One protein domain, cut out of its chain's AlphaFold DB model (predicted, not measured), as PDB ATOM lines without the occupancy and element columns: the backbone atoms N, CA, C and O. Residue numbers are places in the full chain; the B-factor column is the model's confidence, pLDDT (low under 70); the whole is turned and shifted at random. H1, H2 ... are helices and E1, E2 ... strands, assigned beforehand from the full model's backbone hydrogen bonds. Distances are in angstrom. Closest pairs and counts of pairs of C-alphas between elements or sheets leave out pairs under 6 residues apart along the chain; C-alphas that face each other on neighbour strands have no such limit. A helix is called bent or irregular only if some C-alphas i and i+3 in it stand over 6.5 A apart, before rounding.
ATOM      1  N   TRP A  40     222.202 140.486 153.384       65.94
ATOM      2  CA  TRP A  40     221.789 140.861 152.045       65.94
ATOM      3  C   TRP A  40     220.468 140.183 151.669       65.94
ATOM      4  O   TRP A  40     220.368 138.962 151.535       65.94
ATOM      5  N   TYR A  41     219.433 140.999 151.490       72.00
ATOM      6  CA  TYR A  41     218.171 140.602 150.884       72.00
ATOM      7  C   TYR A  41     217.864 141.524 149.707       72.00
ATOM      8  O   TYR A  41     218.089 142.731 149.780       72.00
ATOM      9  N   CYS A  42     217.351 140.954 148.614       81.31
ATOM     10  CA  CYS A  42     216.996 141.720 147.419       81.31
ATOM     11  C   CYS A  42     215.825 142.684 147.676       81.31
ATOM     12  O   CYS A  42     215.073 142.523 148.641       81.31
ATOM     13  N   GLU A  43     215.614 143.648 146.776       82.19
ATOM     14  CA  GLU A  43     214.558 144.667 146.908       82.19
ATOM     15  C   GLU A  43     213.156 144.071 147.088       82.19
ATOM     16  O   GLU A  43     212.376 144.562 147.899       82.19
ATOM     17  N   SER A  44     212.839 142.960 146.414       86.75
ATOM     18  CA  SER A  44     211.542 142.294 146.599       86.75
ATOM     19  C   SER A  44     211.375 141.731 148.013       86.75
ATOM     20  O   SER A  44     210.305 141.841 148.604       86.75
ATOM     21  N   CYS A  45     212.433 141.141 148.575       83.88
ATOM     22  CA  CYS A  45     212.426 140.646 149.952       83.88
ATOM     23  C   CYS A  45     212.342 141.798 150.955       83.88
ATOM     24  O   CYS A  45     211.637 141.686 151.956       83.88
ATOM     25  N   LYS A  46     213.016 142.916 150.653       84.62
ATOM     26  CA  LYS A  46     212.916 144.149 151.430       84.62
ATOM     27  C   LYS A  46     211.478 144.647 151.473       84.62
ATOM     28  O   LYS A  46     210.966 144.853 152.559       84.62
ATOM     29  N   ALA A  47     210.832 144.798 150.321       86.00
ATOM     30  CA  ALA A  47     209.475 145.330 150.238       86.00
ATOM     31  C   ALA A  47     208.459 144.463 151.002       86.00
ATOM     32  O   ALA A  47     207.595 144.992 151.696       86.00
ATOM     33  N   LEU A  48     208.591 143.132 150.923       87.62
ATOM     34  CA  LEU A  48     207.765 142.208 151.708       87.62
ATOM     35  C   LEU A  48     207.972 142.388 153.216       87.62
ATOM     36  O   LEU A  48     207.004 142.375 153.974       87.62
ATOM     37  N   TYR A  49     209.224 142.556 153.648       87.62
ATOM     38  CA  TYR A  49     209.537 142.807 155.050       87.62
ATOM     39  C   TYR A  49     209.057 144.177 155.518       87.62
ATOM     40  O   TYR A  49     208.397 144.238 156.545       87.62
ATOM     41  N   ASP A  50     209.307 145.243 154.759       87.69
ATOM     42  CA  ASP A  50     208.848 146.593 155.093       87.69
ATOM     43  C   ASP A  50     207.317 146.617 155.272       87.69
ATOM     44  O   ASP A  50     206.807 147.242 156.197       87.69
ATOM     45  N   GLY A  51     206.572 145.888 154.429       89.62
ATOM     46  CA  GLY A  51     205.119 145.750 154.564       89.62
ATOM     47  C   GLY A  51     204.680 144.989 155.820       89.62
ATOM     48  O   GLY A  51     203.656 145.323 156.413       89.62
ATOM     49  N   LEU A  52     205.443 143.980 156.254       89.31
ATOM     50  CA  LEU A  52     205.202 143.293 157.525       89.31
ATOM     51  C   LEU A  52     205.548 144.193 158.718       89.31
ATOM     52  O   LEU A  52     204.722 144.346 159.612       89.31
ATOM     53  N   GLU A  53     206.735 144.796 158.709       89.25
ATOM     54  CA  GLU A  53     207.253 145.667 159.768       89.25
ATOM     55  C   GLU A  53     206.357 146.890 159.979       89.25
ATOM     56  O   GLU A  53     206.102 147.267 161.118       89.25
ATOM     57  N   ALA A  54     205.799 147.464 158.910       90.31
ATOM     58  CA  ALA A  54     204.872 148.592 158.999       90.31
ATOM     59  C   ALA A  54     203.588 148.281 159.791       90.31
ATOM     60  O   ALA A  54     202.907 149.207 160.230       90.31
ATOM     61  N   ARG A  55     203.241 147.000 159.977       89.62
ATOM     62  CA  ARG A  55     202.099 146.581 160.804       89.62
ATOM     63  C   ARG A  55     202.456 146.427 162.277       89.62
ATOM     64  O   ARG A  55     201.560 146.274 163.100       89.62
ATOM     65  N   TRP A  56     203.740 146.398 162.615       89.56
ATOM     66  CA  TRP A  56     204.195 146.122 163.968       89.56
ATOM     67  C   TRP A  56     204.238 147.393 164.799       89.56
ATOM     68  O   TRP A  56     204.908 148.365 164.456       89.56
ATOM     69  N   ALA A  57     203.566 147.344 165.941       88.38
ATOM     70  CA  ALA A  57     203.781 148.284 167.020       88.38
ATOM     71  C   ALA A  57     204.785 147.668 168.001       88.38
ATOM     72  O   ALA A  57     204.723 146.473 168.289       88.38
ATOM     73  N   TYR A  58     205.734 148.466 168.483       85.44
ATOM     74  CA  TYR A  58     206.726 148.013 169.451       85.44
ATOM     75  C   TYR A  58     207.199 149.149 170.353       85.44
ATOM     76  O   TYR A  58     207.216 150.312 169.946       85.44
ATOM     77  N   GLU A  59     207.651 148.799 171.553       83.56
ATOM     78  CA  GLU A  59     208.353 149.712 172.449       83.56
ATOM     79  C   GLU A  59     209.843 149.361 172.508       83.56
ATOM     80  O   GLU A  59     210.237 148.193 172.563       83.56
ATOM     81  N   ARG A  60     210.707 150.381 172.459       78.19
ATOM     82  CA  ARG A  60     212.161 150.194 172.427       78.19
ATOM     83  C   ARG A  60     212.848 151.030 173.490       78.19
ATOM     84  O   ARG A  60     212.956 152.247 173.366       78.19
ATOM     85  N   LEU A  61     213.417 150.348 174.479       69.38
ATOM     86  CA  LEU A  61     214.364 150.951 175.410       69.38
ATOM     87  C   LEU A  61     215.783 150.912 174.810       69.38
ATOM     88  O   LEU A  61     216.173 149.880 174.252       69.38
ATOM     89  N   PRO A  62     216.583 151.993 174.911       67.69
ATOM     90  CA  PRO A  62     217.967 151.997 174.444       67.69
ATOM     91  C   PRO A  62     218.776 150.830 175.027       67.69
ATOM     92  O   PRO A  62     218.744 150.584 176.228       67.69
ATOM     93  N   GLY A  63     219.501 150.109 174.168       63.62
ATOM     94  CA  GLY A  63     220.296 148.939 174.564       63.62
ATOM     95  C   GLY A  63     219.518 147.618 174.667       63.62
ATOM     96  O   GLY A  63     220.151 146.576 174.811       63.62
ATOM     97  N   ASN A  64     218.187 147.636 174.520       66.38
ATOM     98  CA  ASN A  64     217.331 146.446 174.530       66.38
ATOM     99  C   ASN A  64     216.751 146.145 173.135       66.38
ATOM    100  O   ASN A  64     216.691 147.014 172.255       66.38
ATOM    101  N   ARG A  65     216.323 144.895 172.909       68.56
ATOM    102  CA  ARG A  65     215.558 144.549 171.694       68.56
ATOM    103  C   ARG A  65     214.132 145.115 171.828       68.56
ATOM    104  O   ARG A  65     213.698 145.337 172.958       68.56
ATOM    105  N   PRO A  66     213.437 145.414 170.714       74.44
ATOM    106  CA  PRO A  66     212.066 145.915 170.789       74.44
ATOM    107  C   PRO A  66     211.134 144.867 171.412       74.44
ATOM    108  O   PRO A  66     211.245 143.689 171.078       74.44
ATOM    109  N   TRP A  67     210.230 145.318 172.281       82.56
ATOM    110  CA  TRP A  67     209.071 144.552 172.746       82.56
ATOM    111  C   TRP A  67     207.935 144.775 171.767       82.56
ATOM    112  O   TRP A  67     207.581 145.926 171.507       82.56
ATOM    113  N   LEU A  68     207.391 143.707 171.199       88.88
ATOM    114  CA  LEU A  68     206.257 143.827 170.299       88.88
ATOM    115  C   LEU A  68     205.003 144.113 171.135       88.88
ATOM    116  O   LEU A  68     204.833 143.600 172.237       88.88
ATOM    117  N   LEU A  69     204.123 144.967 170.622       90.62
ATOM    118  CA  LEU A  69     202.864 145.286 171.286       90.62
ATOM    119  C   LEU A  69     201.743 144.392 170.758       90.62
ATOM    120  O   LEU A  69     201.722 144.012 169.585       90.62
ATOM    121  N   LEU A  70     200.801 144.090 171.648       93.25
ATOM    122  CA  LEU A  70     199.599 143.340 171.315       93.25
ATOM    123  C   LEU A  70     198.669 144.151 170.414       93.25
ATOM    124  O   LEU A  70     198.563 145.374 170.540       93.25
ATOM    125  N   ASP A  71     197.942 143.445 169.556       95.38
ATOM    126  CA  ASP A  71     196.828 144.026 168.823       95.38
ATOM    127  C   ASP A  71     195.662 144.285 169.795       95.38
ATOM    128  O   ASP A  71     195.181 143.334 170.431       95.38
ATOM    129  N   PRO A  72     195.170 145.534 169.906       93.38
ATOM    130  CA  PRO A  72     194.144 145.884 170.884       93.38
ATOM    131  C   PRO A  72     192.867 145.044 170.748       93.38
ATOM    132  O   PRO A  72     192.308 144.914 169.657       93.38
ATOM    133  N   GLY A  73     192.363 144.518 171.866       94.38
ATOM    134  CA  GLY A  73     191.113 143.748 171.939       94.38
ATOM    135  C   GLY A  73     191.268 142.249 171.654       94.38
ATOM    136  O   GLY A  73     190.291 141.493 171.719       94.38
ATOM    137  N   THR A  74     192.483 141.794 171.351       96.94
ATOM    138  CA  THR A  74     192.780 140.378 171.076       96.94
ATOM    139  C   THR A  74     193.266 139.622 172.312       96.94
ATOM    140  O   THR A  74     193.497 138.421 172.256       96.94
ATOM    141  N   GLU A  75     193.383 140.286 173.457       96.25
ATOM    142  CA  GLU A  75     193.967 139.725 174.668       96.25
ATOM    143  C   GLU A  75     193.058 138.680 175.312       96.25
ATOM    144  O   GLU A  75     191.865 138.897 175.544       96.25
ATOM    145  N   ARG A  76     193.635 137.521 175.626       97.12
ATOM    146  CA  ARG A  76     192.996 136.441 176.376       97.12
ATOM    147  C   ARG A  76     193.896 136.047 177.530       97.12
ATOM    148  O   ARG A  76     195.013 135.573 177.330       97.12
ATOM    149  N   THR A  77     193.421 136.260 178.752       95.38
ATOM    150  CA  THR A  77     194.151 135.847 179.951       95.38
ATOM    151  C   THR A  77     194.132 134.329 180.073       95.38
ATOM    152  O   THR A  77     193.071 133.708 180.020       95.38
ATOM    153  N   VAL A  78     195.305 133.737 180.284       95.06
ATOM    154  CA  VAL A  78     195.474 132.297 180.504       95.06
ATOM    155  C   VAL A  78     196.032 132.050 181.902       95.06
ATOM    156  O   VAL A  78     196.951 132.727 182.360       95.06
ATOM    157  N   GLY A  79     195.435 131.098 182.614       89.81
ATOM    158  CA  GLY A  79     195.800 130.780 183.992       89.81
ATOM    159  C   GLY A  79     196.867 129.693 184.092       89.81
ATOM    160  O   GLY A  79     196.966 128.813 183.237       89.81
ATOM    161  N   LEU A  80     197.622 129.709 185.191       90.94
ATOM    162  CA  LEU A  80     198.479 128.587 185.565       90.94
ATOM    163  C   LEU A  80     197.630 127.396 186.004       90.94
ATOM    164  O   LEU A  80     196.749 127.528 186.854       90.94
ATOM    165  N   SER A  81     197.930 126.218 185.469       92.62
ATOM    166  CA  SER A  81     197.272 124.979 185.867       92.62
ATOM    167  C   SER A  81     198.155 123.770 185.574       92.62
ATOM    168  O   SER A  81     199.151 123.874 184.860       92.62
ATOM    169  N   GLN A  82     197.772 122.621 186.133       93.81
ATOM    170  CA  GLN A  82     198.427 121.343 185.860       93.81
ATOM    171  C   GLN A  82     198.190 120.857 184.419       93.81
ATOM    172  O   GLN A  82     198.980 120.070 183.914       93.81
ATOM    173  N   ASP A  83     197.123 121.331 183.771       96.19
ATOM    174  CA  ASP A  83     196.807 121.043 182.373       96.19
ATOM    175  C   ASP A  83     196.348 122.332 181.664       96.19
ATOM    176  O   ASP A  83     195.150 122.611 181.570       96.19
ATOM    177  N   PRO A  84     197.294 123.180 181.227       96.62
ATOM    178  CA  PRO A  84     196.972 124.467 180.620       96.62
ATOM    179  C   PRO A  84     196.557 124.356 179.148       96.62
ATOM    180  O   PRO A  84     196.103 125.345 178.579       96.62
ATOM    181  N   TYR A  85     196.699 123.190 178.509       97.81
ATOM    182  CA  TYR A  85     196.459 123.066 177.070       97.81
ATOM    183  C   TYR A  85     195.026 123.443 176.655       97.81
ATOM    184  O   TYR A  85     194.897 124.266 175.749       97.81
ATOM    185  N   PRO A  86     193.951 122.962 177.316       97.81
ATOM    186  CA  PRO A  86     192.587 123.301 176.906       97.81
ATOM    187  C   PRO A  86     192.271 124.801 176.990       97.81
ATOM    188  O   PRO A  86     191.567 125.335 176.133       97.81
ATOM    189  N   SER A  87     192.788 125.504 178.005       97.31
ATOM    190  CA  SER A  87     192.536 126.943 178.169       97.31
ATOM    191  C   SER A  87     193.316 127.781 177.157       97.31
ATOM    192  O   SER A  87     192.783 128.754 176.627       97.31
ATOM    193  N   VAL A  88     194.549 127.379 176.842       98.00
ATOM    194  CA  VAL A  88     195.355 128.006 175.788       98.00
ATOM    195  C   VAL A  88     194.745 127.763 174.414       98.00
ATOM    196  O   VAL A  88     194.622 128.703 173.636       98.00
ATOM    197  N   GLU A  89     194.347 126.528 174.113       98.00
ATOM    198  CA  GLU A  89     193.733 126.180 172.830       98.00
ATOM    199  C   GLU A  89     192.443 126.981 172.607       98.00
ATOM    200  O   GLU A  89     192.238 127.520 171.521       98.00
ATOM    201  N   ALA A  90     191.611 127.144 173.642       97.50
ATOM    202  CA  ALA A  90     190.438 128.015 173.583       97.50
ATOM    203  C   ALA A  90     190.819 129.481 173.303       97.50
ATOM    204  O   ALA A  90     190.259 130.096 172.399       97.50
ATOM    205  N   ALA A  91     191.815 130.023 174.011       97.88
ATOM    206  CA  ALA A  91     192.287 131.392 173.806       97.88
ATOM    207  C   ALA A  91     192.826 131.633 172.385       97.88
ATOM    208  O   ALA A  91     192.533 132.664 171.784       97.88
ATOM    209  N   VAL A  92     193.585 130.681 171.832       97.38
ATOM    210  CA  VAL A  92     194.086 130.740 170.449       97.38
ATOM    211  C   VAL A  92     192.934 130.643 169.452       97.38
ATOM    212  O   VAL A  92     192.902 131.401 168.481       97.38
ATOM    213  N   ASN A  93     191.971 129.750 169.687       96.25
ATOM    214  CA  ASN A  93     190.819 129.600 168.804       96.25
ATOM    215  C   ASN A  93     189.943 130.863 168.771       96.25
ATOM    216  O   ASN A  93     189.471 131.254 167.705       96.25
ATOM    217  N   ASP A  94     189.789 131.558 169.896       96.69
ATOM    218  CA  ASP A  94     189.028 132.811 169.964       96.69
ATOM    219  C   ASP A  94     189.608 133.922 169.076       96.69
ATOM    220  O   ASP A  94     188.870 134.786 168.597       96.69
ATOM    221  N   ILE A  95     190.926 133.921 168.855       96.38
ATOM    222  CA  ILE A  95     191.633 134.990 168.135       96.38
ATOM    223  C   ILE A  95     192.075 134.580 166.726       96.38
ATOM    224  O   ILE A  95     192.452 135.439 165.931       96.38
ATOM    225  N   HIS A  96     192.004 133.291 166.374       93.75
ATOM    226  CA  HIS A  96     192.585 132.772 165.129       93.75
ATOM    227  C   HIS A  96     191.983 133.404 163.863       93.75
ATOM    228  O   HIS A  96     192.597 133.370 162.794       93.75
ATOM    229  N   SER A  97     190.750 133.915 163.941       92.69
ATOM    230  CA  SER A  97     190.047 134.515 162.802       92.69
ATOM    231  C   SER A  97     190.708 135.812 162.326       92.69
ATOM    232  O   SER A  97     190.633 136.124 161.140       92.69
ATOM    233  N   GLY A  98     191.402 136.522 163.222       93.25
ATOM    234  CA  GLY A  98     192.186 137.713 162.899       93.25
ATOM    235  C   GLY A  98     193.599 137.415 162.394       93.25
ATOM    236  O   GLY A  98     194.298 138.342 161.999       93.25
ATOM    237  N   LEU A  99     194.037 136.151 162.398       94.94
ATOM    238  CA  LEU A  99     195.392 135.782 161.999       94.94
ATOM    239  C   LEU A  99     195.557 135.845 160.472       94.94
ATOM    240  O   LEU A  99     194.739 135.306 159.718       94.94
ATOM    241  N   ILE A 100     196.664 136.425 160.025       94.50
ATOM    242  CA  ILE A 100     197.084 136.571 158.633       94.50
ATOM    243  C   ILE A 100     198.412 135.836 158.469       94.50
ATOM    244  O   ILE A 100     199.418 136.224 159.061       94.50
ATOM    245  N   ASP A 101     198.414 134.791 157.641       89.56
ATOM    246  CA  ASP A 101     199.620 134.008 157.384       89.56
ATOM    247  C   ASP A 101     200.674 134.871 156.669       89.56
ATOM    248  O   ASP A 101     200.356 135.715 155.824       89.56
ATOM    249  N   VAL A 102     201.945 134.670 157.015       89.38
ATOM    250  CA  VAL A 102     203.059 135.461 156.477       89.38
ATOM    251  C   VAL A 102     203.838 134.701 155.411       89.38
ATOM    252  O   VAL A 102     203.924 133.477 155.417       89.38
ATOM    253  N   GLU A 103     204.466 135.415 154.485       89.38
ATOM    254  CA  GLU A 103     205.372 134.764 153.539       89.38
ATOM    255  C   GLU A 103     206.597 134.175 154.276       89.38
ATOM    256  O   GLU A 103     207.196 134.870 155.109       89.38
ATOM    257  N   PRO A 104     207.041 132.939 153.960       85.50
ATOM    258  CA  PRO A 104     208.157 132.289 154.656       85.50
ATOM    259  C   PRO A 104     209.451 133.109 154.623       85.50
ATOM    260  O   PRO A 104     210.228 133.136 155.577       85.50
ATOM    261  N   VAL A 105     209.690 133.810 153.509       83.12
ATOM    262  CA  VAL A 105     210.849 134.697 153.355       83.12
ATOM    263  C   VAL A 105     210.799 135.851 154.357       83.12
ATOM    264  O   VAL A 105     211.819 136.212 154.938       83.12
ATOM    265  N   THR A 106     209.607 136.378 154.614       86.31
ATOM    266  CA  THR A 106     209.385 137.507 155.508       86.31
ATOM    267  C   THR A 106     209.558 137.096 156.966       86.31
ATOM    268  O   THR A 106     210.229 137.807 157.711       86.31
ATOM    269  N   ALA A 107     209.063 135.915 157.355       82.00
ATOM    270  CA  ALA A 107     209.303 135.339 158.683       82.00
ATOM    271  C   ALA A 107     210.806 135.104 158.959       82.00
ATOM    272  O   ALA A 107     211.307 135.346 160.061       82.00
ATOM    273  N   ARG A 108     211.577 134.723 157.934       79.31
ATOM    274  CA  ARG A 108     213.039 134.596 158.048       79.31
ATOM    275  C   ARG A 108     213.741 135.947 158.215       79.31
ATOM    276  O   ARG A 108     214.658 136.053 159.025       79.31
ATOM    277  N   ILE A 109     213.324 136.984 157.482       80.00
ATOM    278  CA  ILE A 109     213.889 138.340 157.630       80.00
ATOM    279  C   ILE A 109     213.544 138.919 159.010       80.00
ATOM    280  O   ILE A 109     214.415 139.488 159.668       80.00
ATOM    281  N   ALA A 110     212.311 138.705 159.476       81.19
ATOM    282  CA  ALA A 110     211.844 139.068 160.811       81.19
ATOM    283  C   ALA A 110     212.761 138.537 161.922       81.19
ATOM    284  O   ALA A 110     213.179 139.312 162.781       81.19
ATOM    285  N   ALA A 111     213.143 137.256 161.856       75.00
ATOM    286  CA  ALA A 111     214.060 136.630 162.813       75.00
ATOM    287  C   ALA A 111     215.376 137.414 162.961       75.00
ATOM    288  O   ALA A 111     215.815 137.736 164.067       75.00
ATOM    289  N   VAL A 112     215.977 137.766 161.820       75.00
ATOM    290  CA  VAL A 112     217.251 138.491 161.749       75.00
ATOM    291  C   VAL A 112     217.096 139.914 162.285       75.00
ATOM    292  O   VAL A 112     217.905 140.364 163.094       75.00
ATOM    293  N   LYS A 113     216.043 140.625 161.869       75.94
ATOM    294  CA  LYS A 113     215.826 142.040 162.210       75.94
ATOM    295  C   LYS A 113     215.463 142.263 163.670       75.94
ATOM    296  O   LYS A 113     216.006 143.165 164.304       75.94
ATOM    297  N   LEU A 114     214.620 141.398 164.226       70.94
ATOM    298  CA  LEU A 114     214.289 141.409 165.648       70.94
ATOM    299  C   LEU A 114     215.444 140.863 166.516       70.94
ATOM    300  O   LEU A 114     215.386 140.917 167.744       70.94
ATOM    301  N   SER A 115     216.533 140.396 165.889       64.62
ATOM    302  CA  SER A 115     217.705 139.809 166.547       64.62
ATOM    303  C   SER A 115     217.356 138.617 167.442       64.62
ATOM    304  O   SER A 115     218.077 138.337 168.395       64.62
ATOM    305  N   VAL A 116     216.251 137.922 167.178       62.09
ATOM    306  CA  VAL A 116     215.765 136.820 168.016       62.09
ATOM    307  C   VAL A 116     216.331 135.507 167.497       62.09
ATOM    308  O   VAL A 116     216.441 135.299 166.291       62.09
ATOM    309  N   PHE A 117     216.700 134.610 168.409       53.66
ATOM    310  CA  PHE A 117     217.054 133.250 168.027       53.66
ATOM    311  C   PHE A 117     215.761 132.539 167.630       53.66
ATOM    312  O   PHE A 117     214.994 132.139 168.502       53.66
ATOM    313  N   ALA A 118     215.494 132.450 166.327       53.28
ATOM    314  CA  ALA A 118     214.468 131.549 165.825       53.28
ATOM    315  C   ALA A 118     214.925 130.101 166.042       53.28
ATOM    316  O   ALA A 118     216.121 129.802 165.939       53.28
ATOM    317  N   GLU A 119     213.983 129.207 166.340       57.19
ATOM    318  CA  GLU A 119     214.263 127.771 166.302       57.19
ATOM    319  C   GLU A 119     214.773 127.377 164.898       57.19
ATOM    320  O   GLU A 119     214.340 127.959 163.897       57.19
ATOM    321  N   PRO A 120     215.737 126.442 164.798       51.75
ATOM    322  CA  PRO A 120     216.282 126.030 163.512       51.75
ATOM    323  C   PRO A 120     215.194 125.382 162.643       51.75
ATOM    324  O   PRO A 120     214.558 124.429 163.080       51.75
ATOM    325  N   ASP A 121     215.025 125.924 161.430       59.28
ATOM    326  CA  ASP A 121     214.111 125.509 160.355       59.28
ATOM    327  C   ASP A 121     212.736 125.004 160.823       59.28
ATOM    328  O   ASP A 121     212.551 123.800 161.032       59.28
ATOM    329  N   PRO A 122     211.729 125.892 160.930       68.56
ATOM    330  CA  PRO A 122     210.401 125.454 161.309       68.56
ATOM    331  C   PRO A 122     209.865 124.500 160.245       68.56
ATOM    332  O   PRO A 122     209.757 124.830 159.059       68.56
ATOM    333  N   LEU A 123     209.573 123.274 160.674       73.00
ATOM    334  CA  LEU A 123     209.031 122.258 159.791       73.00
ATOM    335  C   LEU A 123     207.580 122.621 159.444       73.00
ATOM    336  O   LEU A 123     206.799 122.922 160.349       73.00
ATOM    337  N   PRO A 124     207.197 122.573 158.156       83.19
ATOM    338  CA  PRO A 124     205.817 122.787 157.752       83.19
ATOM    339  C   PRO A 124     204.879 121.792 158.435       83.19
ATOM    340  O   PRO A 124     205.140 120.585 158.453       83.19
ATOM    341  N   HIS A 125     203.759 122.285 158.955       87.94
ATOM    342  CA  HIS A 125     202.671 121.430 159.409       87.94
ATOM    343  C   HIS A 125     201.747 121.042 158.246       87.94
ATOM    344  O   HIS A 125     201.687 121.702 157.213       87.94
ATOM    345  N   THR A 126     200.983 119.961 158.423       92.00
ATOM    346  CA  THR A 126     200.043 119.473 157.398       92.00
ATOM    347  C   THR A 126     198.847 120.400 157.182       92.00
ATOM    348  O   THR A 126     198.195 120.317 156.144       92.00
ATOM    349  N   SER A 127     198.534 121.266 158.148       94.31
ATOM    350  CA  SER A 127     197.476 122.267 158.034       94.31
ATOM    351  C   SER A 127     197.687 123.428 159.003       94.31
ATOM    352  O   SER A 127     198.384 123.304 160.016       94.31
ATOM    353  N   ARG A 128     196.994 124.539 158.736       93.06
ATOM    354  CA  ARG A 128     196.924 125.696 159.638       93.06
ATOM    355  C   ARG A 128     196.445 125.322 161.040       93.06
ATOM    356  O   ARG A 128     196.989 125.803 162.025       93.06
ATOM    357  N   GLN A 129     195.462 124.431 161.148       95.25
ATOM    358  CA  GLN A 129     194.935 124.007 162.446       95.25
ATOM    359  C   GLN A 129     195.956 123.187 163.244       95.25
ATOM    360  O   GLN A 129     196.051 123.337 164.459       95.25
ATOM    361  N   VAL A 130     196.778 122.378 162.567       94.94
ATOM    362  CA  VAL A 130     197.897 121.675 163.212       94.94
ATOM    363  C   VAL A 130     198.971 122.664 163.673       94.94
ATOM    364  O   VAL A 130     199.508 122.491 164.766       94.94
ATOM    365  N   ALA A 131     199.237 123.725 162.904       94.12
ATOM    366  CA  ALA A 131     200.140 124.800 163.318       94.12
ATOM    367  C   ALA A 131     199.625 125.559 164.554       94.12
ATOM    368  O   ALA A 131     200.378 125.761 165.502       94.12
ATOM    369  N   LEU A 132     198.334 125.898 164.604       96.25
ATOM    370  CA  LEU A 132     197.712 126.534 165.775       96.25
ATOM    371  C   LEU A 132     197.749 125.631 167.017       96.25
ATOM    372  O   LEU A 132     198.060 126.096 168.115       96.25
ATOM    373  N   ALA A 133     197.502 124.329 166.852       96.12
ATOM    374  CA  ALA A 133     197.646 123.358 167.933       96.12
ATOM    375  C   ALA A 133     199.110 123.246 168.398       96.12
ATOM    376  O   ALA A 133     199.371 123.109 169.589       96.12
ATOM    377  N   SER A 134     200.076 123.334 167.477       94.94
ATOM    378  CA  SER A 134     201.511 123.376 167.794       94.94
ATOM    379  C   SER A 134     201.867 124.599 168.647       94.94
ATOM    380  O   SER A 134     202.434 124.441 169.726       94.94
ATOM    381  N   VAL A 135     201.432 125.799 168.241       95.50
ATOM    382  CA  VAL A 135     201.581 127.034 169.035       95.50
ATOM    383  C   VAL A 135     200.950 126.873 170.420       95.50
ATOM    384  O   VAL A 135     201.591 127.155 171.432       95.50
ATOM    385  N   SER A 136     199.727 126.342 170.477       97.75
ATOM    386  CA  SER A 136     199.010 126.125 171.737       97.75
ATOM    387  C   SER A 136     199.770 125.187 172.677       97.75
ATOM    388  O   SER A 136     199.852 125.460 173.871       97.75
ATOM    389  N   ARG A 137     200.395 124.119 172.157       96.50
ATOM    390  CA  ARG A 137     201.239 123.212 172.958       96.50
ATOM    391  C   ARG A 137     202.472 123.912 173.511       96.50
ATOM    392  O   ARG A 137     202.766 123.749 174.686       96.50
ATOM    393  N   VAL A 138     203.161 124.718 172.703       94.00
ATOM    394  CA  VAL A 138     204.366 125.430 173.161       94.00
ATOM    395  C   VAL A 138     204.033 126.405 174.296       94.00
ATOM    396  O   VAL A 138     204.736 126.437 175.309       94.00
ATOM    397  N   ILE A 139     202.938 127.156 174.160       96.00
ATOM    398  CA  ILE A 139     202.459 128.076 175.200       96.00
ATOM    399  C   ILE A 139     202.010 127.295 176.446       96.00
ATOM    400  O   ILE A 139     202.373 127.655 177.566       96.00
ATOM    401  N   ALA A 140     201.265 126.201 176.269       96.88
ATOM    402  CA  ALA A 140     200.838 125.333 177.363       96.88
ATOM    403  C   ALA A 140     202.037 124.755 178.135       96.88
ATOM    404  O   ALA A 140     202.051 124.795 179.362       96.88
ATOM    405  N   ASP A 141     203.084 124.310 177.444       95.00
ATOM    406  CA  ASP A 141     204.311 123.820 178.069       95.00
ATOM    407  C   ASP A 141     205.023 124.917 178.876       95.00
ATOM    408  O   ASP A 141     205.575 124.646 179.946       95.00
ATOM    409  N   ALA A 142     205.018 126.166 178.395       91.69
ATOM    410  CA  ALA A 142     205.553 127.303 179.144       91.69
ATOM    411  C   ALA A 142     204.743 127.572 180.422       91.69
ATOM    412  O   ALA A 142     205.325 127.707 181.501       91.69
ATOM    413  N   LEU A 143     203.411 127.563 180.328       93.69
ATOM    414  CA  LEU A 143     202.517 127.713 181.479       93.69
ATOM    415  C   LEU A 143     202.648 126.566 182.481       93.69
ATOM    416  O   LEU A 143     202.605 126.804 183.685       93.69
ATOM    417  N   PHE A 144     202.820 125.333 182.009       94.50
ATOM    418  CA  PHE A 144     202.993 124.171 182.874       94.50
ATOM    419  C   PHE A 144     204.314 124.249 183.649       94.50
ATOM    420  O   PHE A 144     204.333 124.015 184.858       94.50
ATOM    421  N   ARG A 145     205.411 124.660 182.995       91.31
ATOM    422  CA  ARG A 145     206.693 124.912 183.677       91.31
ATOM    423  C   ARG A 145     206.569 125.999 184.744       91.31
ATOM    424  O   ARG A 145     207.063 125.813 185.855       91.31
ATOM    425  N   ASP A 146     205.876 127.095 184.435       88.94
ATOM    426  CA  ASP A 146     205.585 128.146 185.414       88.94
ATOM    427  C   ASP A 146     204.726 127.602 186.576       88.94
ATOM    428  O   ASP A 146     205.007 127.883 187.742       88.94
ATOM    429  N   TYR A 147     203.704 126.789 186.289       90.88
ATOM    430  CA  TYR A 147     202.859 126.155 187.306       90.88
ATOM    431  C   TYR A 147     203.671 125.264 188.253       90.88
ATOM    432  O   TYR A 147     203.514 125.369 189.473       90.88
ATOM    433  N   GLU A 148     204.553 124.419 187.714       91.06
ATOM    434  CA  GLU A 148     205.414 123.528 188.494       91.06
ATOM    435  C   GLU A 148     206.380 124.323 189.379       91.06
ATOM    436  O   GLU A 148     206.462 124.057 190.581       91.06
ATOM    437  N   TYR A 149     207.013 125.370 188.837       87.56
ATOM    438  CA  TYR A 149     207.851 126.288 189.615       87.56
ATOM    439  C   TYR A 149     207.081 126.894 190.804       87.56
ATOM    440  O   TYR A 149     207.540 126.865 191.950       87.56
ATOM    441  N   HIS A 150     205.859 127.375 190.556       83.38
ATOM    442  CA  HIS A 150     204.982 127.946 191.584       83.38
ATOM    443  C   HIS A 150     204.463 126.915 192.589       83.38
ATOM    444  O   HIS A 150     204.185 127.236 193.750       83.38
ATOM    445  N   ARG A 151     204.288 125.662 192.174       86.19
ATOM    446  CA  ARG A 151     203.919 124.560 193.068       86.19
ATOM    447  C   ARG A 151     205.075 124.223 194.010       86.19
ATOM    448  O   ARG A 151     204.866 124.180 195.223       86.19
ATOM    449  N   GLU A 152     206.286 124.070 193.479       84.75
ATOM    450  CA  GLU A 152     207.492 123.781 194.262       84.75
ATOM    451  C   GLU A 152     207.828 124.896 195.258       84.75
ATOM    452  O   GLU A 152     208.165 124.611 196.412       84.75
ATOM    453  N   ASP A 153     207.709 126.169 194.861       79.56
ATOM    454  CA  ASP A 153     207.949 127.293 195.775       79.56
ATOM    455  C   ASP A 153     206.922 127.316 196.919       79.56
ATOM    456  O   ASP A 153     207.283 127.488 198.089       79.56
ATOM    457  N   ARG A 154     205.642 127.035 196.627       80.19
ATOM    458  CA  ARG A 154     204.595 126.903 197.658       80.19
ATOM    459  C   ARG A 154     204.901 125.781 198.649       80.19
ATOM    460  O   ARG A 154     204.761 125.977 199.859       80.19
ATOM    461  N   GLU A 155     205.342 124.622 198.172       83.88
ATOM    462  CA  GLU A 155     205.740 123.500 199.029       83.88
ATOM    463  C   GLU A 155     206.979 123.817 199.868       83.88
ATOM    464  O   GLU A 155     207.015 123.522 201.069       83.88
ATOM    465  N   ARG A 156     207.972 124.486 199.275       79.44
ATOM    466  CA  ARG A 156     209.158 124.976 199.979       79.44
ATOM    467  C   ARG A 156     208.737 125.913 201.109       79.44
ATOM    468  O   ARG A 156     209.052 125.662 202.269       79.44
ATOM    469  N   ARG A 157     207.925 126.933 200.842       74.00
ATOM    470  CA  ARG A 157     207.447 127.856 201.889       74.00
ATOM    471  C   ARG A 157     206.686 127.143 203.011       74.00
ATOM    472  O   ARG A 157     206.903 127.469 204.179       74.00
ATOM    473  N   ARG A 158     205.849 126.145 202.690       80.06
ATOM    474  CA  ARG A 158     205.170 125.308 203.703       80.06
ATOM    475  C   ARG A 158     206.170 124.570 204.595       80.06
ATOM    476  O   ARG A 158     205.978 124.537 205.807       80.06
ATOM    477  N   ARG A 159     207.247 124.034 204.014       80.12
ATOM    478  CA  ARG A 159     208.308 123.310 204.732       80.12
ATOM    479  C   ARG A 159     209.164 124.219 205.623       80.12
ATOM    480  O   ARG A 159     209.528 123.818 206.721       80.12
ATOM    481  N   TRP A 160     209.483 125.432 205.165       74.44
ATOM    482  CA  TRP A 160     210.450 126.332 205.817       74.44
ATOM    483  C   TRP A 160     209.812 127.439 206.692       74.44
ATOM    484  O   TRP A 160     210.517 128.190 207.374       74.44
ATOM    485  N   GLY A 161     208.479 127.544 206.728       71.19
ATOM    486  CA  GLY A 161     207.745 128.408 207.660       71.19
ATOM    487  C   GLY A 161     207.989 129.918 207.480       71.19
ATOM    488  O   GLY A 161     208.287 130.409 206.392       71.19
ATOM    489  N   ARG A 162     207.841 130.703 208.566       59.78
ATOM    490  CA  ARG A 162     207.957 132.186 208.560       59.78
ATOM    491  C   ARG A 162     209.295 132.714 208.013       59.78
ATOM    492  O   ARG A 162     209.311 133.828 207.507       59.78
ATOM    493  N   LYS A 163     210.370 131.919 208.057       58.25
ATOM    494  CA  LYS A 163     211.721 132.305 207.613       58.25
ATOM    495  C   LYS A 163     211.851 132.436 206.085       58.25
ATOM    496  O   LYS A 163     212.709 133.171 205.620       58.25
ATOM    497  N   ALA A 164     210.981 131.779 205.310       55.84
ATOM    498  CA  ALA A 164     210.968 131.878 203.845       55.84
ATOM    499  C   ALA A 164     210.228 133.126 203.322       55.84
ATOM    500  O   ALA A 164     210.518 133.596 202.226       55.84
ATOM    501  N   ARG A 165     209.307 133.699 204.117       51.81
ATOM    502  CA  ARG A 165     208.519 134.886 203.731       51.81
ATOM    503  C   ARG A 165     209.351 136.161 203.564       51.81
ATOM    504  O   ARG A 165     208.877 137.074 202.906       51.81
ATOM    505  N   SER A 166     210.551 136.237 204.147       49.38
ATOM    506  CA  SER A 166     211.433 137.408 204.014       49.38
ATOM    507  C   SER A 166     212.485 137.275 202.910       49.38
ATOM    508  O   SER A 166     213.216 138.229 202.678       49.38
ATOM    509  N   LEU A 167     212.618 136.101 202.278       50.25
ATOM    510  CA  LEU A 167     213.658 135.827 201.272       50.25
ATOM    511  C   LEU A 167     213.114 135.740 199.845       50.25
ATOM    512  O   LEU A 167     213.881 135.883 198.899       50.25
ATOM    513  N   VAL A 168     211.815 135.503 199.682       47.09
ATOM    514  CA  VAL A 168     211.180 135.366 198.372       47.09
ATOM    515  C   VAL A 168     210.059 136.391 198.317       47.09
ATOM    516  O   VAL A 168     209.161 136.359 199.159       47.09
ATOM    517  N   GLY A 169     210.185 137.338 197.384       47.97
ATOM    518  CA  GLY A 169     209.263 138.454 197.196       47.97
ATOM    519  C   GLY A 169     207.813 138.028 196.954       47.97
ATOM    520  O   GLY A 169     207.481 136.835 196.954       47.97
ATOM    521  N   SER A 170     206.971 139.056 196.800       48.78
ATOM    522  CA  SER A 170     205.536 138.990 196.503       48.78
ATOM    523  C   SER A 170     205.191 137.870 195.527       48.78
ATOM    524  O   SER A 170     206.022 137.468 194.712       48.78
ATOM    525  N   TRP A 171     203.963 137.365 195.634       55.91
ATOM    526  CA  TRP A 171     203.393 136.485 194.623       55.91
ATOM    527  C   TRP A 171     203.696 137.025 193.221       55.91
ATOM    528  O   TRP A 171     203.811 138.230 193.013       55.91
ATOM    529  N   ASP A 172     203.889 136.113 192.275       66.00
ATOM    530  CA  ASP A 172     203.976 136.472 190.869       66.00
ATOM    531  C   ASP A 172     202.587 136.932 190.425       66.00
ATOM    532  O   ASP A 172     201.815 136.157 189.862       66.00
ATOM    533  N   ASP A 173     202.270 138.194 190.723       71.38
ATOM    534  CA  ASP A 173     201.056 138.904 190.315       71.38
ATOM    535  C   ASP A 173     201.085 139.214 188.806       71.38
ATOM    536  O   ASP A 173     200.412 140.118 188.315       71.38
ATOM    537  N   SER A 174     201.882 138.452 188.046       86.50
ATOM    538  CA  SER A 174     201.973 138.611 186.614       86.50
ATOM    539  C   SER A 174     200.756 138.052 185.899       86.50
ATOM    540  O   SER A 174     200.311 136.914 186.098       86.50
ATOM    541  N   VAL A 175     200.256 138.865 184.984       89.69
ATOM    542  CA  VAL A 175     199.210 138.505 184.048       89.69
ATOM    543  C   VAL A 175     199.857 137.822 182.852       89.69
ATOM    544  O   VAL A 175     200.841 138.297 182.283       89.69
ATOM    545  N   ARG A 176     199.289 136.681 182.476       93.12
ATOM    546  CA  ARG A 176     199.690 135.898 181.311       93.12
ATOM    547  C   ARG A 176     198.615 136.035 180.259       93.12
ATOM    548  O   ARG A 176     197.451 135.741 180.539       93.12
ATOM    549  N   THR A 177     198.984 136.481 179.069       95.38
ATOM    550  CA  THR A 177     198.020 136.684 177.987       95.38
ATOM    551  C   THR A 177     198.488 136.033 176.705       95.38
ATOM    552  O   THR A 177     199.672 136.082 176.378       95.38
ATOM    553  N   VAL A 178     197.532 135.478 175.968       97.56
ATOM    554  CA  VAL A 178     197.665 135.120 174.557       97.56
ATOM    555  C   VAL A 178     196.918 136.175 173.742       97.56
ATOM    556  O   VAL A 178     195.804 136.544 174.107       97.56
ATOM    557  N   ALA A 179     197.527 136.691 172.683       97.50
ATOM    558  CA  ALA A 179     196.950 137.731 171.832       97.50
ATOM    559  C   ALA A 179     197.520 137.669 170.414       97.50
ATOM    560  O   ALA A 179     198.443 136.901 170.142       97.50
ATOM    561  N   LEU A 180     196.968 138.475 169.509       97.25
ATOM    562  CA  LEU A 180     197.596 138.742 168.219       97.25
ATOM    563  C   LEU A 180     198.606 139.884 168.350       97.25
ATOM    564  O   LEU A 180     198.553 140.678 169.291       97.25
ATOM    565  N   PHE A 181     199.518 139.971 167.389       94.75
ATOM    566  CA  PHE A 181     200.380 141.134 167.213       94.75
ATOM    567  C   PHE A 181     200.571 141.458 165.738       94.75
ATOM    568  O   PHE A 181     200.467 140.598 164.851       94.75
ATOM    569  N   GLY A 182     200.947 142.706 165.478       92.75
ATOM    570  CA  GLY A 182     201.313 143.138 164.143       92.75
ATOM    571  C   GLY A 182     200.135 143.143 163.177       92.75
ATOM    572  O   GLY A 182     200.296 142.702 162.036       92.75
ATOM    573  N   ALA A 183     198.957 143.562 163.641       93.75
ATOM    574  CA  ALA A 183     197.697 143.499 162.910       93.75
ATOM    575  C   ALA A 183     197.420 142.086 162.360       93.75
ATOM    576  O   ALA A 183     197.251 141.884 161.153       93.75
ATOM    577  N   GLY A 184     197.451 141.103 163.256       94.31
ATOM    578  CA  GLY A 184     197.190 139.700 162.971       94.31
ATOM    579  C   GLY A 184     198.354 138.964 162.324       94.31
ATOM    580  O   GLY A 184     198.160 137.864 161.826       94.31
ATOM    581  N   SER A 185     199.560 139.531 162.295       93.44
ATOM    582  CA  SER A 185     200.722 138.864 161.692       93.44
ATOM    583  C   SER A 185     201.130 137.594 162.435       93.44
ATOM    584  O   SER A 185     201.683 136.679 161.829       93.44
ATOM    585  N   GLY A 186     200.884 137.539 163.742       94.31
ATOM    586  CA  GLY A 186     201.248 136.397 164.564       94.31
ATOM    587  C   GLY A 186     200.489 136.330 165.877       94.31
ATOM    588  O   GLY A 186     199.669 137.190 166.189       94.31
ATOM    589  N   ILE A 187     200.788 135.281 166.636       96.25
ATOM    590  CA  ILE A 187     200.280 135.041 167.986       96.25
ATOM    591  C   ILE A 187     201.397 135.365 168.967       96.25
ATOM    592  O   ILE A 187     202.540 134.984 168.747       96.25
ATOM    593  N   MET A 188     201.075 136.034 170.062       95.00
ATOM    594  CA  MET A 188     202.003 136.336 171.138       95.00
ATOM    595  C   MET A 188     201.490 135.757 172.447       95.00
ATOM    596  O   MET A 188     200.318 135.900 172.788       95.00
ATOM    597  N   TYR A 189     202.392 135.137 173.194       95.31
ATOM    598  CA  TYR A 189     202.248 134.855 174.609       95.31
ATOM    599  C   TYR A 189     203.141 135.819 175.389       95.31
ATOM    600  O   TYR A 189     204.352 135.842 175.185       95.31
ATOM    601  N   GLN A 190     202.565 136.603 176.295       92.81
ATOM    602  CA  GLN A 190     203.329 137.508 177.153       92.81
ATOM    603  C   GLN A 190     203.039 137.257 178.630       92.81
ATOM    604  O   GLN A 190     201.943 136.837 179.013       92.81
ATOM    605  N   ARG A 191     204.032 137.578 179.458       91.25
ATOM    606  CA  ARG A 191     203.911 137.678 180.911       91.25
ATOM    607  C   ARG A 191     204.270 139.101 181.320       91.25
ATOM    608  O   ARG A 191     205.406 139.523 181.107       91.25
ATOM    609  N   ALA A 192     203.324 139.817 181.913       87.56
ATOM    610  CA  ALA A 192     203.509 141.182 182.401       87.56
ATOM    611  C   ALA A 192     203.258 141.234 183.908       87.56
ATOM    612  O   ALA A 192     202.333 140.585 184.381       87.56
ATOM    613  N   GLY A 193     204.080 141.963 184.661       84.25
ATOM    614  CA  GLY A 193     203.861 142.224 186.083       84.25
ATOM    615  C   GLY A 193     202.604 143.058 186.340       84.25
ATOM    616  O   GLY A 193     202.062 143.692 185.436       84.25
ATOM    617  N   ASP A 194     202.162 143.075 187.592       77.25
ATOM    618  CA  ASP A 194     201.081 143.924 188.109       77.25
ATOM    619  C   ASP A 194     201.377 145.427 187.978       77.25
ATOM    620  O   ASP A 194     200.475 146.238 187.782       77.25
ATOM    621  N   ASP A 195     202.659 145.782 188.023       75.69
ATOM    622  CA  ASP A 195     203.204 147.110 187.745       75.69
ATOM    623  C   ASP A 195     203.287 147.450 186.244       75.69
ATOM    624  O   ASP A 195     203.791 148.510 185.873       75.69
ATOM    625  N   GLY A 196     202.800 146.562 185.373       73.62
ATOM    626  CA  GLY A 196     202.805 146.736 183.922       73.62
ATOM    627  C   GLY A 196     204.154 146.456 183.260       73.62
ATOM    628  O   GLY A 196     204.274 146.627 182.049       73.62
ATOM    629  N   ARG A 197     205.178 146.007 184.002       81.19
ATOM    630  CA  ARG A 197     206.476 145.672 183.398       81.19
ATOM    631  C   ARG A 197     206.376 144.383 182.584       81.19
ATOM    632  O   ARG A 197     205.881 143.369 183.077       81.19
ATOM    633  N   TRP A 198     206.916 144.362 181.372       83.44
ATOM    634  CA  TRP A 198     207.054 143.109 180.632       83.44
ATOM    635  C   TRP A 198     208.142 142.221 181.246       83.44
ATOM    636  O   TRP A 198     209.259 142.671 181.502       83.44
ATOM    637  N   LEU A 199     207.816 140.949 181.481       85.81
ATOM    638  CA  LEU A 199     208.721 139.953 182.069       85.81
ATOM    639  C   LEU A 199     209.226 138.955 181.023       85.81
ATOM    640  O   LEU A 199     210.380 138.531 181.072       85.81
ATOM    641  N   SER A 200     208.367 138.558 180.088       88.00
ATOM    642  CA  SER A 200     208.730 137.676 178.976       88.00
ATOM    643  C   SER A 200     207.734 137.796 177.831       88.00
ATOM    644  O   SER A 200     206.547 138.020 178.068       88.00
ATOM    645  N   GLU A 201     208.217 137.577 176.613       89.19
ATOM    646  CA  GLU A 201     207.419 137.549 175.389       89.19
ATOM    647  C   GLU A 201     207.848 136.352 174.528       89.19
ATOM    648  O   GLU A 201     209.034 136.143 174.258       89.19
ATOM    649  N   GLU A 202     206.877 135.563 174.085       90.44
ATOM    650  CA  GLU A 202     207.026 134.546 173.052       90.44
ATOM    651  C   GLU A 202     206.101 134.879 171.885       90.44
ATOM    652  O   GLU A 202     204.882 134.866 172.023       90.44
ATOM    653  N   SER A 203     206.685 135.153 170.728       90.94
ATOM    654  CA  SER A 203     205.982 135.553 169.514       90.94
ATOM    655  C   SER A 203     206.066 134.440 168.470       90.94
ATOM    656  O   SER A 203     207.114 133.829 168.275       90.94
ATOM    657  N   PHE A 204     204.965 134.175 167.777       92.31
ATOM    658  CA  PHE A 204     204.812 133.087 166.817       92.31
ATOM    659  C   PHE A 204     204.266 133.644 165.503       92.31
ATOM    660  O   PHE A 204     203.155 134.170 165.468       92.31
ATOM    661  N   LEU A 205     205.012 133.499 164.409       91.75
ATOM    662  CA  LEU A 205     204.488 133.729 163.061       91.75
ATOM    663  C   LEU A 205     204.127 132.383 162.431       91.75
ATOM    664  O   LEU A 205     204.911 131.437 162.497       91.75
ATOM    665  N   ILE A 206     202.960 132.299 161.797       91.06
ATOM    666  CA  ILE A 206     202.572 131.136 160.992       91.06
ATOM    667  C   ILE A 206     202.713 131.533 159.532       91.06
ATOM    668  O   ILE A 206     202.086 132.494 159.088       91.06
ATOM    669  N   ASP A 207     203.565 130.827 158.794       90.69
ATOM    670  CA  ASP A 207     203.745 131.128 157.380       90.69
ATOM    671  C   ASP A 207     202.678 130.472 156.490       90.69
ATOM    672  O   ASP A 207     201.906 129.611 156.919       90.69
ATOM    673  N   THR A 208     202.641 130.863 155.216       91.06
ATOM    674  CA  THR A 208     201.701 130.320 154.217       91.06
ATOM    675  C   THR A 208     201.882 128.824 153.935       91.06
ATOM    676  O   THR A 208     201.046 128.217 153.268       91.06
ATOM    677  N   ARG A 209     202.953 128.202 154.446       89.69
ATOM    678  CA  ARG A 209     203.205 126.752 154.417       89.69
ATOM    679  C   ARG A 209     202.904 126.092 155.763       89.69
ATOM    680  O   ARG A 209     203.241 124.927 155.957       89.69
ATOM    681  N   HIS A 210     202.276 126.824 156.680       90.94
ATOM    682  CA  HIS A 210     201.941 126.393 158.030       90.94
ATOM    683  C   HIS A 210     203.164 126.019 158.869       90.94
ATOM    684  O   HIS A 210     203.049 125.200 159.779       90.94
ATOM    685  N   ALA A 211     204.338 126.578 158.579       89.00
ATOM    686  CA  ALA A 211     205.473 126.474 159.481       89.00
ATOM    687  C   ALA A 211     205.327 127.517 160.601       89.00
ATOM    688  O   ALA A 211     204.937 128.660 160.351       89.00
ATOM    689  N   VAL A 212     205.628 127.116 161.837       89.06
ATOM    690  CA  VAL A 212     205.553 127.989 163.018       89.06
ATOM    691  C   VAL A 212     206.935 128.543 163.321       89.06
ATOM    692  O   VAL A 212     207.820 127.817 163.759       89.06
ATOM    693  N   HIS A 213     207.114 129.841 163.127       87.69
ATOM    694  CA  HIS A 213     208.345 130.550 163.448       87.69
ATOM    695  C   HIS A 213     208.215 131.145 164.848       87.69
ATOM    696  O   HIS A 213     207.451 132.088 165.051       87.69
ATOM    697  N   ARG A 214     208.941 130.580 165.814       85.75
ATOM    698  CA  ARG A 214     208.945 131.034 167.208       85.75
ATOM    699  C   ARG A 214     210.080 132.021 167.463       85.75
ATOM    700  O   ARG A 214     211.225 131.774 167.089       85.75
ATOM    701  N   TYR A 215     209.761 133.092 168.173       82.25
ATOM    702  CA  TYR A 215     210.675 134.131 168.620       82.25
ATOM    703  C   TYR A 215     210.496 134.320 170.116       82.25
ATOM    704  O   TYR A 215     209.377 134.425 170.605       82.25
ATOM    705  N   THR A 216     211.594 134.376 170.856       75.19
ATOM    706  CA  THR A 216     211.530 134.487 172.310       75.19
ATOM    707  C   THR A 216     212.373 135.650 172.808       75.19
ATOM    708  O   THR A 216     213.575 135.727 172.535       75.19
ATOM    709  N   TYR A 217     211.747 136.530 173.585       71.12
ATOM    710  CA  TYR A 217     212.394 137.621 174.289       71.12
ATOM    711  C   TYR A 217     212.270 137.441 175.808       71.12
ATOM    712  O   TYR A 217     211.187 137.241 176.357       71.12
ATOM    713  N   TRP A 218     213.409 137.551 176.493       57.06
ATOM    714  CA  TRP A 218     213.499 137.557 177.950       57.06
ATOM    715  C   TRP A 218     214.240 138.822 178.374       57.06
ATOM    716  O   TRP A 218     215.356 139.059 177.900       57.06
ATOM    717  N   SER A 219     213.666 139.611 179.287       51.97
ATOM    718  CA  SER A 219     214.462 140.587 180.034       51.97
ATOM    719  C   SER A 219     215.427 139.808 180.930       51.97
ATOM    720  O   SER A 219     214.976 139.027 181.772       51.97
TER     721      SER A 219
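This is residues 40 to 219 of the 220 residues of an uncharacterized protein of Glycomyces harbinensis (UniProt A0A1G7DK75). A twisted wall of four strands, E1 to E4, has the long helix H4 running along its strands over one face, with H2 on the same face over the edge strand E1. H3 packs on the opposite face over E3 and E4, and H1 packs on H3, away from the sheet; at the other end of the length, residues 158 to 163 of H4 stick out. The printed part has 180 residues, with four named helices followed by four named strands in the order H1 H2 H3 H4 E1 E2 E3 E4; the sheet's order is E1 E2 E3 E4, antiparallel throughout. The class is mixed, helices and strands; the whole is compact by its radius of gyration of the C-alphas, 17.8 A, yet elongated in outline, spanning 63 by 39 by 31 A.

H1 is residues 43 to 53, beginning at C-alpha 43 (214.558, 144.667, 146.908). H2 is residues 85 to 98, 20.8 A long and irregular, with C-alphas 94 and 97 7.4 A apart. H3 is residues 104 to 113. H4, residues 128 to 164, runs 46.8 A from (196.924, 125.696, 159.638); it is irregular, with C-alphas 159 and 162 9.7 A apart, and has a kink of 73 degrees near residue 158. E1 is residues 175 to 181, E2 186 to 192, E3 198 to 206, 23.4 A long, and E4 212 to 218, ending at (213.499, 137.557, 177.950).

The strands form a meander, each the antiparallel neighbour of the one before, and three hairpins: E1 and E2 with N 179 and O 188 at 2.9 A, E2 and E3 with N 189 and O 202 at 2.8 A, E3 and E4 with N 203 and O 215 at 2.8 A, each within hydrogen-bond range. Three layers, helices on both faces of a sheet, are made by H2 and H4 on one face and H3 on the other. H4 is over E2 and E3 at a height over the sheet of 11.7 A. H2 is over E1 at 9.5 A and touches residues 132 to 141 of H4, the closest C-alphas being those of Tyr 85 and Ala 140, 4.9 A; they run opposite ways at a steep tilt of 43 degrees. H3 is over E3 and E4 at 9.9 A. H1 touches H3, the closest C-alphas being those of Tyr 49 and Thr 106, 5.3 A, only just about perpendicular at 73 degrees; H1 is not on the sheet. Every O i to N i+4 pair is within hydrogen-bond range in H1, against 7 of 10 in H2, 5 of 6 in H3 and 30 of 33 in H4.

The two C-alphas farthest apart are those of Glu 43 and Gly 161, 63.3 A. The printed part has no cut. The links H1 to H2 and H3 to H4 are long; in the first, residues 76 to 77 pair antiparallel with 177 to 178 of E1. The mean pLDDT of the printed part is 84.2, with values under 70 at residues 40, 61 to 65, 115 to 122, 162 to 172 and 218 to 219.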